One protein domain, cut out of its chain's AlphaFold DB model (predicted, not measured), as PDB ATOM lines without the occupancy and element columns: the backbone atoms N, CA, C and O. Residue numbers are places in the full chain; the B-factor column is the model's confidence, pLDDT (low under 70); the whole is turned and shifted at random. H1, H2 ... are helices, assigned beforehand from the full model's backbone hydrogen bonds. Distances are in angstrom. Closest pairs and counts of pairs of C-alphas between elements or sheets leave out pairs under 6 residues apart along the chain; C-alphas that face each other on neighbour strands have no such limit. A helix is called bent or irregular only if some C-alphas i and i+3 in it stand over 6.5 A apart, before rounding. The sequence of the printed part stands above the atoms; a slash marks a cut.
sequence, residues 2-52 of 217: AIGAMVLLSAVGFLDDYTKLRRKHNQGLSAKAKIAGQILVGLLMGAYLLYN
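AT A GLANCE: This is residues 2 to 52 of the 217 residues of the protein "SUMF1/EgtB/PvdO family nonheme iron enzyme" of Candidatus Brocadiae bacterium (UniProt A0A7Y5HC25). Two long helices, H1 and then H2, make a flat, open U: the chain goes out along H1, turns through the loop of residues 24 to 30 and folds back along H2, with a gap left between the two helices. The printed part has 51 residues, with two named helices and no named strand; the class is all helix. It is loose, with a radius of gyration of the C-alphas of 13.2 A, and spans 43 by 23 by 10 A.

HOW THE PARTS SIT: H1, residues 2 to 23, and H2, residues 31 to 51, are near each other: no pair of their C-alphas is within 8 A, but 11 pairs are within 10 A. In both helices every O i to N i+4 pair is within hydrogen-bond range.

IN THESE COORDINATES: H1 begins at C-alpha 2 (227.518, 172.909, 119.912) and measures 32.0 A. H2 measures 30.5 A and ends at C-alpha 51 (225.530, 159.264, 130.839). Neither is bent.

THE WHOLE: The C-alphas of Lys 24 and Tyr 51, the two farthest apart, are 42.7 A apart. The link is short, with 7 residues. Residues 21 to 26, of which 21 to 23 belong to H1, stand free. The printed part has no cut. Its mean pLDDT is 71.5, with 21 residues under 70, among them 19 to 29.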
ATOM      1  N   ALA A   2     228.124 171.564 119.984       49.44
ATOM      2  CA  ALA A   2     227.518 172.909 119.912       49.44
ATOM      3  C   ALA A   2     226.738 173.166 118.606       49.44
ATOM      4  O   ALA A   2     225.616 173.656 118.646       49.44
ATOM      5  N   ILE A   3     227.278 172.722 117.465       63.91
ATOM      6  CA  ILE A   3     226.603 172.817 116.160       63.91
ATOM      7  C   ILE A   3     225.300 171.998 116.141       63.91
ATOM      8  O   ILE A   3     224.294 172.471 115.635       63.91
ATOM      9  N   GLY A   4     225.271 170.810 116.757       64.31
ATOM     10  CA  GLY A   4     224.060 169.978 116.827       64.31
ATOM     11  C   GLY A   4     222.962 170.607 117.689       64.31
ATOM     12  O   GLY A   4     221.803 170.634 117.285       64.31
ATOM     13  N   ALA A   5     223.331 171.190 118.833       62.06
ATOM     14  CA  ALA A   5     222.403 171.941 119.680       62.06
ATOM     15  C   ALA A   5     221.892 173.218 118.983       62.06
ATOM     16  O   ALA A   5     220.702 173.514 119.037       62.06
ATOM     17  N   MET A   6     222.764 173.935 118.265       71.94
ATOM     18  CA  MET A   6     222.383 175.107 117.469       71.94
ATOM     19  C   MET A   6     221.460 174.751 116.298       71.94
ATOM     20  O   MET A   6     220.513 175.488 116.036       71.94
ATOM     21  N   VAL A   7     221.680 173.614 115.632       73.44
ATOM     22  CA  VAL A   7     220.809 173.121 114.553       73.44
ATOM     23  C   VAL A   7     219.443 172.708 115.102       73.44
ATOM     24  O   VAL A   7     218.427 173.071 114.517       73.44
ATOM     25  N   LEU A   8     219.387 172.030 116.253       67.62
ATOM     26  CA  LEU A   8     218.122 171.646 116.892       67.62
ATOM     27  C   LEU A   8     217.317 172.863 117.371       67.62
ATOM     28  O   LEU A   8     216.115 172.935 117.126       67.62
ATOM     29  N   LEU A   9     217.968 173.848 117.996       70.50
ATOM     30  CA  LEU A   9     217.311 175.091 118.417       70.50
ATOM     31  C   LEU A   9     216.824 175.912 117.212       70.50
ATOM     32  O   LEU A   9     215.707 176.430 117.237       70.50
ATOM     33  N   SER A  10     217.612 175.957 116.131       74.75
ATOM     34  CA  SER A  10     217.216 176.582 114.861       74.75
ATOM     35  C   SER A  10     216.030 175.864 114.209       74.75
ATOM     36  O   SER A  10     215.124 176.521 113.705       74.75
ATOM     37  N   ALA A  11     215.985 174.529 114.260       73.44
ATOM     38  CA  ALA A  11     214.888 173.738 113.704       73.44
ATOM     39  C   ALA A  11     213.566 173.956 114.461       73.44
ATOM     40  O   ALA A  11     212.512 174.057 113.834       73.44
ATOM     41  N   VAL A  12     213.613 174.087 115.792       71.19
ATOM     42  CA  VAL A  12     212.427 174.398 116.612       71.19
ATOM     43  C   VAL A  12     211.900 175.803 116.307       71.19
ATOM     44  O   VAL A  12     210.691 175.973 116.139       71.19
ATOM     45  N   GLY A  13     212.790 176.795 116.185       71.12
ATOM     46  CA  GLY A  13     212.414 178.152 115.770       71.12
ATOM     47  C   GLY A  13     211.798 178.182 114.368       71.12
ATOM     48  O   GLY A  13     210.724 178.744 114.171       71.12
ATOM     49  N   PHE A  14     212.423 177.485 113.417       77.19
ATOM     50  CA  PHE A  14     211.949 177.387 112.038       77.19
ATOM     51  C   PHE A  14     210.580 176.699 111.921       77.19
ATOM     52  O   PHE A  14     209.736 177.136 111.141       77.19
ATOM     53  N   LEU A  15     210.315 175.650 112.707       67.88
ATOM     54  CA  LEU A  15     209.032 174.939 112.684       67.88
ATOM     55  C   LEU A  15     207.881 175.781 113.274       67.88
ATOM     56  O   LEU A  15     206.750 175.717 112.780       67.88
ATOM     57  N   ASP A  16     208.160 176.604 114.290       67.00
ATOM     58  CA  ASP A  16     207.204 177.587 114.829       67.00
ATOM     59  C   ASP A  16     206.877 178.674 113.791       67.00
ATOM     60  O   ASP A  16     205.714 179.031 113.611       67.00
ATOM     61  N   ASP A  17     207.868 179.151 113.036       66.31
ATOM     62  CA  ASP A  17     207.638 180.133 111.970       66.31
ATOM     63  C   ASP A  17     206.948 179.524 110.735       66.31
ATOM     64  O   ASP A  17     206.031 180.129 110.173       66.31
ATOM     65  N   TYR A  18     207.274 178.282 110.366       70.94
ATOM     66  CA  TYR A  18     206.596 177.550 109.290       70.94
ATOM     67  C   TYR A  18     205.108 177.314 109.597       70.94
ATOM     68  O   TYR A  18     204.242 177.476 108.733       70.94
ATOM     69  N   THR A  19     204.780 176.965 110.845       61.78
ATOM     70  CA  THR A  19     203.387 176.752 111.262       61.78
ATOM     71  C   THR A  19     202.572 178.046 111.288       61.78
ATOM     72  O   THR A  19     201.403 178.010 110.888       61.78
ATOM     73  N   LYS A  20     203.181 179.191 111.640       64.69
ATOM     74  CA  LYS A  20     202.558 180.525 111.500       64.69
ATOM     75  C   LYS A  20     202.270 180.873 110.038       64.69
ATOM     76  O   LYS A  20     201.162 181.309 109.723       64.69
ATOM     77  N   LEU A  21     203.227 180.626 109.140       65.81
ATOM     78  CA  LEU A  21     203.091 180.923 107.709       65.81
ATOM     79  C   LEU A  21     202.001 180.077 107.033       65.81
ATOM     80  O   LEU A  21     201.225 180.595 106.231       65.81
ATOM     81  N   ARG A  22     201.890 178.786 107.379       66.50
ATOM     82  CA  ARG A  22     200.935 177.872 106.728       66.50
ATOM     83  C   ARG A  22     199.491 178.028 107.219       66.50
ATOM     84  O   ARG A  22     198.565 177.753 106.461       66.50
ATOM     85  N   ARG A  23     199.274 178.412 108.483       60.72
ATOM     86  CA  ARG A  23     197.924 178.466 109.085       60.72
ATOM     87  C   ARG A  23     197.236 179.835 108.984       60.72
ATOM     88  O   ARG A  23     196.076 179.918 109.369       60.72
ATOM     89  N   LYS A  24     197.911 180.888 108.485       54.88
ATOM     90  CA  LYS A  24     197.402 182.284 108.403       54.88
ATOM     91  C   LYS A  24     196.757 182.804 109.708       54.88
ATOM     92  O   LYS A  24     195.980 183.752 109.685       54.88
ATOM     93  N   HIS A  25     197.093 182.205 110.851       58.00
ATOM     94  CA  HIS A  25     196.608 182.569 112.180       58.00
ATOM     95  C   HIS A  25     197.814 182.933 113.047       58.00
ATOM     96  O   HIS A  25     198.756 182.151 113.159       58.00
ATOM     97  N   ASN A  26     197.781 184.109 113.676       53.00
ATOM     98  CA  ASN A  26     198.928 184.695 114.389       53.00
ATOM     99  C   ASN A  26     199.213 184.075 115.772       53.00
ATOM    100  O   ASN A  26     200.058 184.566 116.518       53.00
ATOM    101  N   GLN A  27     198.506 183.006 116.140       57.25
ATOM    102  CA  GLN A  27     198.746 182.293 117.389       57.25
ATOM    103  C   GLN A  27     199.756 181.170 117.124       57.25
ATOM    104  O   GLN A  27     199.385 180.047 116.790       57.25
ATOM    105  N   GLY A  28     201.049 181.503 117.223       59.88
ATOM    106  CA  GLY A  28     202.130 180.509 117.289       59.88
ATOM    107  C   GLY A  28     202.039 179.648 118.556       59.88
ATOM    108  O   GLY A  28     201.085 179.773 119.329       59.88
ATOM    109  N   LEU A  29     203.032 178.785 118.819       63.69
ATOM    110  CA  LEU A  29     203.044 178.026 120.075       63.69
ATOM    111  C   LEU A  29     202.937 178.981 121.277       63.69
ATOM    112  O   LEU A  29     203.680 179.963 121.364       63.69
ATOM    113  N   SER A  30     202.035 178.670 122.214       71.94
ATOM    114  CA  SER A  30     201.900 179.414 123.471       71.94
ATOM    115  C   SER A  30     203.262 179.556 124.151       71.94
ATOM    116  O   SER A  30     204.042 178.601 124.187       71.94
ATOM    117  N   ALA A  31     203.544 180.727 124.731       69.06
ATOM    118  CA  ALA A  31     204.799 180.990 125.438       69.06
ATOM    119  C   ALA A  31     205.121 179.898 126.477       69.06
ATOM    120  O   ALA A  31     206.271 179.484 126.609       69.06
ATOM    121  N   LYS A  32     204.089 179.348 127.135       73.00
ATOM    122  CA  LYS A  32     204.224 178.233 128.087       73.00
ATOM    123  C   LYS A  32     204.720 176.944 127.424       73.00
ATOM    124  O   LYS A  32     205.568 176.263 127.988       73.00
ATOM    125  N   ALA A  33     204.239 176.629 126.220       78.06
ATOM    126  CA  ALA A  33     204.663 175.446 125.470       78.06
ATOM    127  C   ALA A  33     206.109 175.575 124.962       78.06
ATOM    128  O   ALA A  33     206.850 174.596 124.966       78.06
ATOM    129  N   LYS A  34     206.540 176.789 124.590       71.94
ATOM    130  CA  LYS A  34     207.932 177.059 124.191       71.94
ATOM    131  C   LYS A  34     208.904 176.877 125.352       71.94
ATOM    132  O   LYS A  34     209.902 176.180 125.201       71.94
ATOM    133  N   ILE A  35     208.571 177.443 126.512       78.44
ATOM    134  CA  ILE A  35     209.370 177.291 127.734       78.44
ATOM    135  C   ILE A  35     209.417 175.816 128.155       78.44
ATOM    136  O   ILE A  35     210.495 175.299 128.428       78.44
ATOM    137  N   ALA A  36     208.282 175.109 128.129       82.38
ATOM    138  CA  ALA A  36     208.239 173.681 128.442       82.38
ATOM    139  C   ALA A  36     209.122 172.851 127.493       82.38
ATOM    140  O   ALA A  36     209.868 171.986 127.950       82.38
ATOM    141  N   GLY A  37     209.099 173.149 126.189       81.00
ATOM    142  CA  GLY A  37     209.965 172.500 125.205       81.00
ATOM    143  C   GLY A  37     211.453 172.771 125.444       81.00
ATOM    144  O   GLY A  37     212.262 171.850 125.378       81.00
ATOM    145  N   GLN A  38     211.822 174.008 125.783       78.69
ATOM    146  CA  GLN A  38     213.209 174.369 126.096       78.69
ATOM    147  C   GLN A  38     213.714 173.694 127.374       78.69
ATOM    148  O   GLN A  38     214.830 173.178 127.384       78.69
ATOM    149  N   ILE A  39     212.885 173.641 128.423       83.19
ATOM    150  CA  ILE A  39     213.203 172.923 129.663       83.19
ATOM    151  C   ILE A  39     213.393 171.434 129.368       83.19
ATOM    152  O   ILE A  39     214.383 170.854 129.802       83.19
ATOM    153  N   LEU A  40     212.497 170.822 128.588       86.94
ATOM    154  CA  LEU A  40     212.598 169.409 128.224       86.94
ATOM    155  C   LEU A  40     213.881 169.110 127.440       86.94
ATOM    156  O   LEU A  40     214.598 168.176 127.783       86.94
ATOM    157  N   VAL A  41     214.207 169.912 126.423       83.38
ATOM    158  CA  VAL A  41     215.452 169.756 125.651       83.38
ATOM    159  C   VAL A  41     216.679 169.942 126.547       83.38
ATOM    160  O   VAL A  41     217.621 169.158 126.454       83.38
ATOM    161  N   GLY A  42     216.660 170.934 127.443       80.31
ATOM    162  CA  GLY A  42     217.727 171.163 128.417       80.31
ATOM    163  C   GLY A  42     217.916 169.990 129.381       80.31
ATOM    164  O   GLY A  42     219.046 169.570 129.610       80.31
ATOM    165  N   LEU A  43     216.823 169.412 129.886       87.19
ATOM    166  CA  LEU A  43     216.848 168.238 130.763       87.19
ATOM    167  C   LEU A  43     217.336 166.984 130.033       87.19
ATOM    168  O   LEU A  43     218.153 166.252 130.580       87.19
ATOM    169  N   LEU A  44     216.885 166.748 128.797       85.88
ATOM    170  CA  LEU A  44     217.340 165.618 127.983       85.88
ATOM    171  C   LEU A  44     218.825 165.739 127.634       85.88
ATOM    172  O   LEU A  44     219.555 164.757 127.734       85.88
ATOM    173  N   MET A  45     219.287 166.943 127.283       80.56
ATOM    174  CA  MET A  45     220.710 167.213 127.082       80.56
ATOM    175  C   MET A  45     221.489 167.013 128.386       80.56
ATOM    176  O   MET A  45     222.511 166.338 128.380       80.56
ATOM    177  N   GLY A  46     220.997 167.530 129.515       77.75
ATOM    178  CA  GLY A  46     221.611 167.340 130.831       77.75
ATOM    179  C   GLY A  46     221.736 165.864 131.213       77.75
ATOM    180  O   GLY A  46     222.818 165.418 131.580       77.75
ATOM    181  N   ALA A  47     220.668 165.082 131.042       85.06
ATOM    182  CA  ALA A  47     220.684 163.640 131.262       85.06
ATOM    183  C   ALA A  47     221.667 162.939 130.314       85.06
ATOM    184  O   ALA A  47     222.490 162.146 130.761       85.06
ATOM    185  N   TYR A  48     221.647 163.271 129.020       82.12
ATOM    186  CA  TYR A  48     222.586 162.716 128.046       82.12
ATOM    187  C   TYR A  48     224.047 162.981 128.435       82.12
ATOM    188  O   TYR A  48     224.865 162.070 128.337       82.12
ATOM    189  N   LEU A  49     224.361 164.186 128.926       78.19
ATOM    190  CA  LEU A  49     225.696 164.567 129.396       78.19
ATOM    191  C   LEU A  49     226.121 163.845 130.683       78.19
ATOM    192  O   LEU A  49     227.314 163.619 130.868       78.19
ATOM    193  N   LEU A  50     225.178 163.454 131.549       76.81
ATOM    194  CA  LEU A  50     225.474 162.627 132.725       76.81
ATOM    195  C   LEU A  50     225.869 161.195 132.338       76.81
ATOM    196  O   LEU A  50     226.748 160.616 132.970       76.81
ATOM    197  N   TYR A  51     225.245 160.630 131.300       78.19
ATOM    198  CA  TYR A  51     225.530 159.264 130.839       78.19
ATOM    199  C   TYR A  51     226.640 159.182 129.784       78.19
ATOM    200  O   TYR A  51     227.243 158.128 129.606       78.19
ATOM    201  N   ASN A  52     226.920 160.282 129.087       69.56
ATOM    202  CA  ASN A  52     227.975 160.392 128.085       69.56
ATOM    203  C   ASN A  52     228.895 161.537 128.506       69.56
ATOM    204  O   ASN A  52     228.778 162.634 127.942       69.56
TER     205      ASN A  52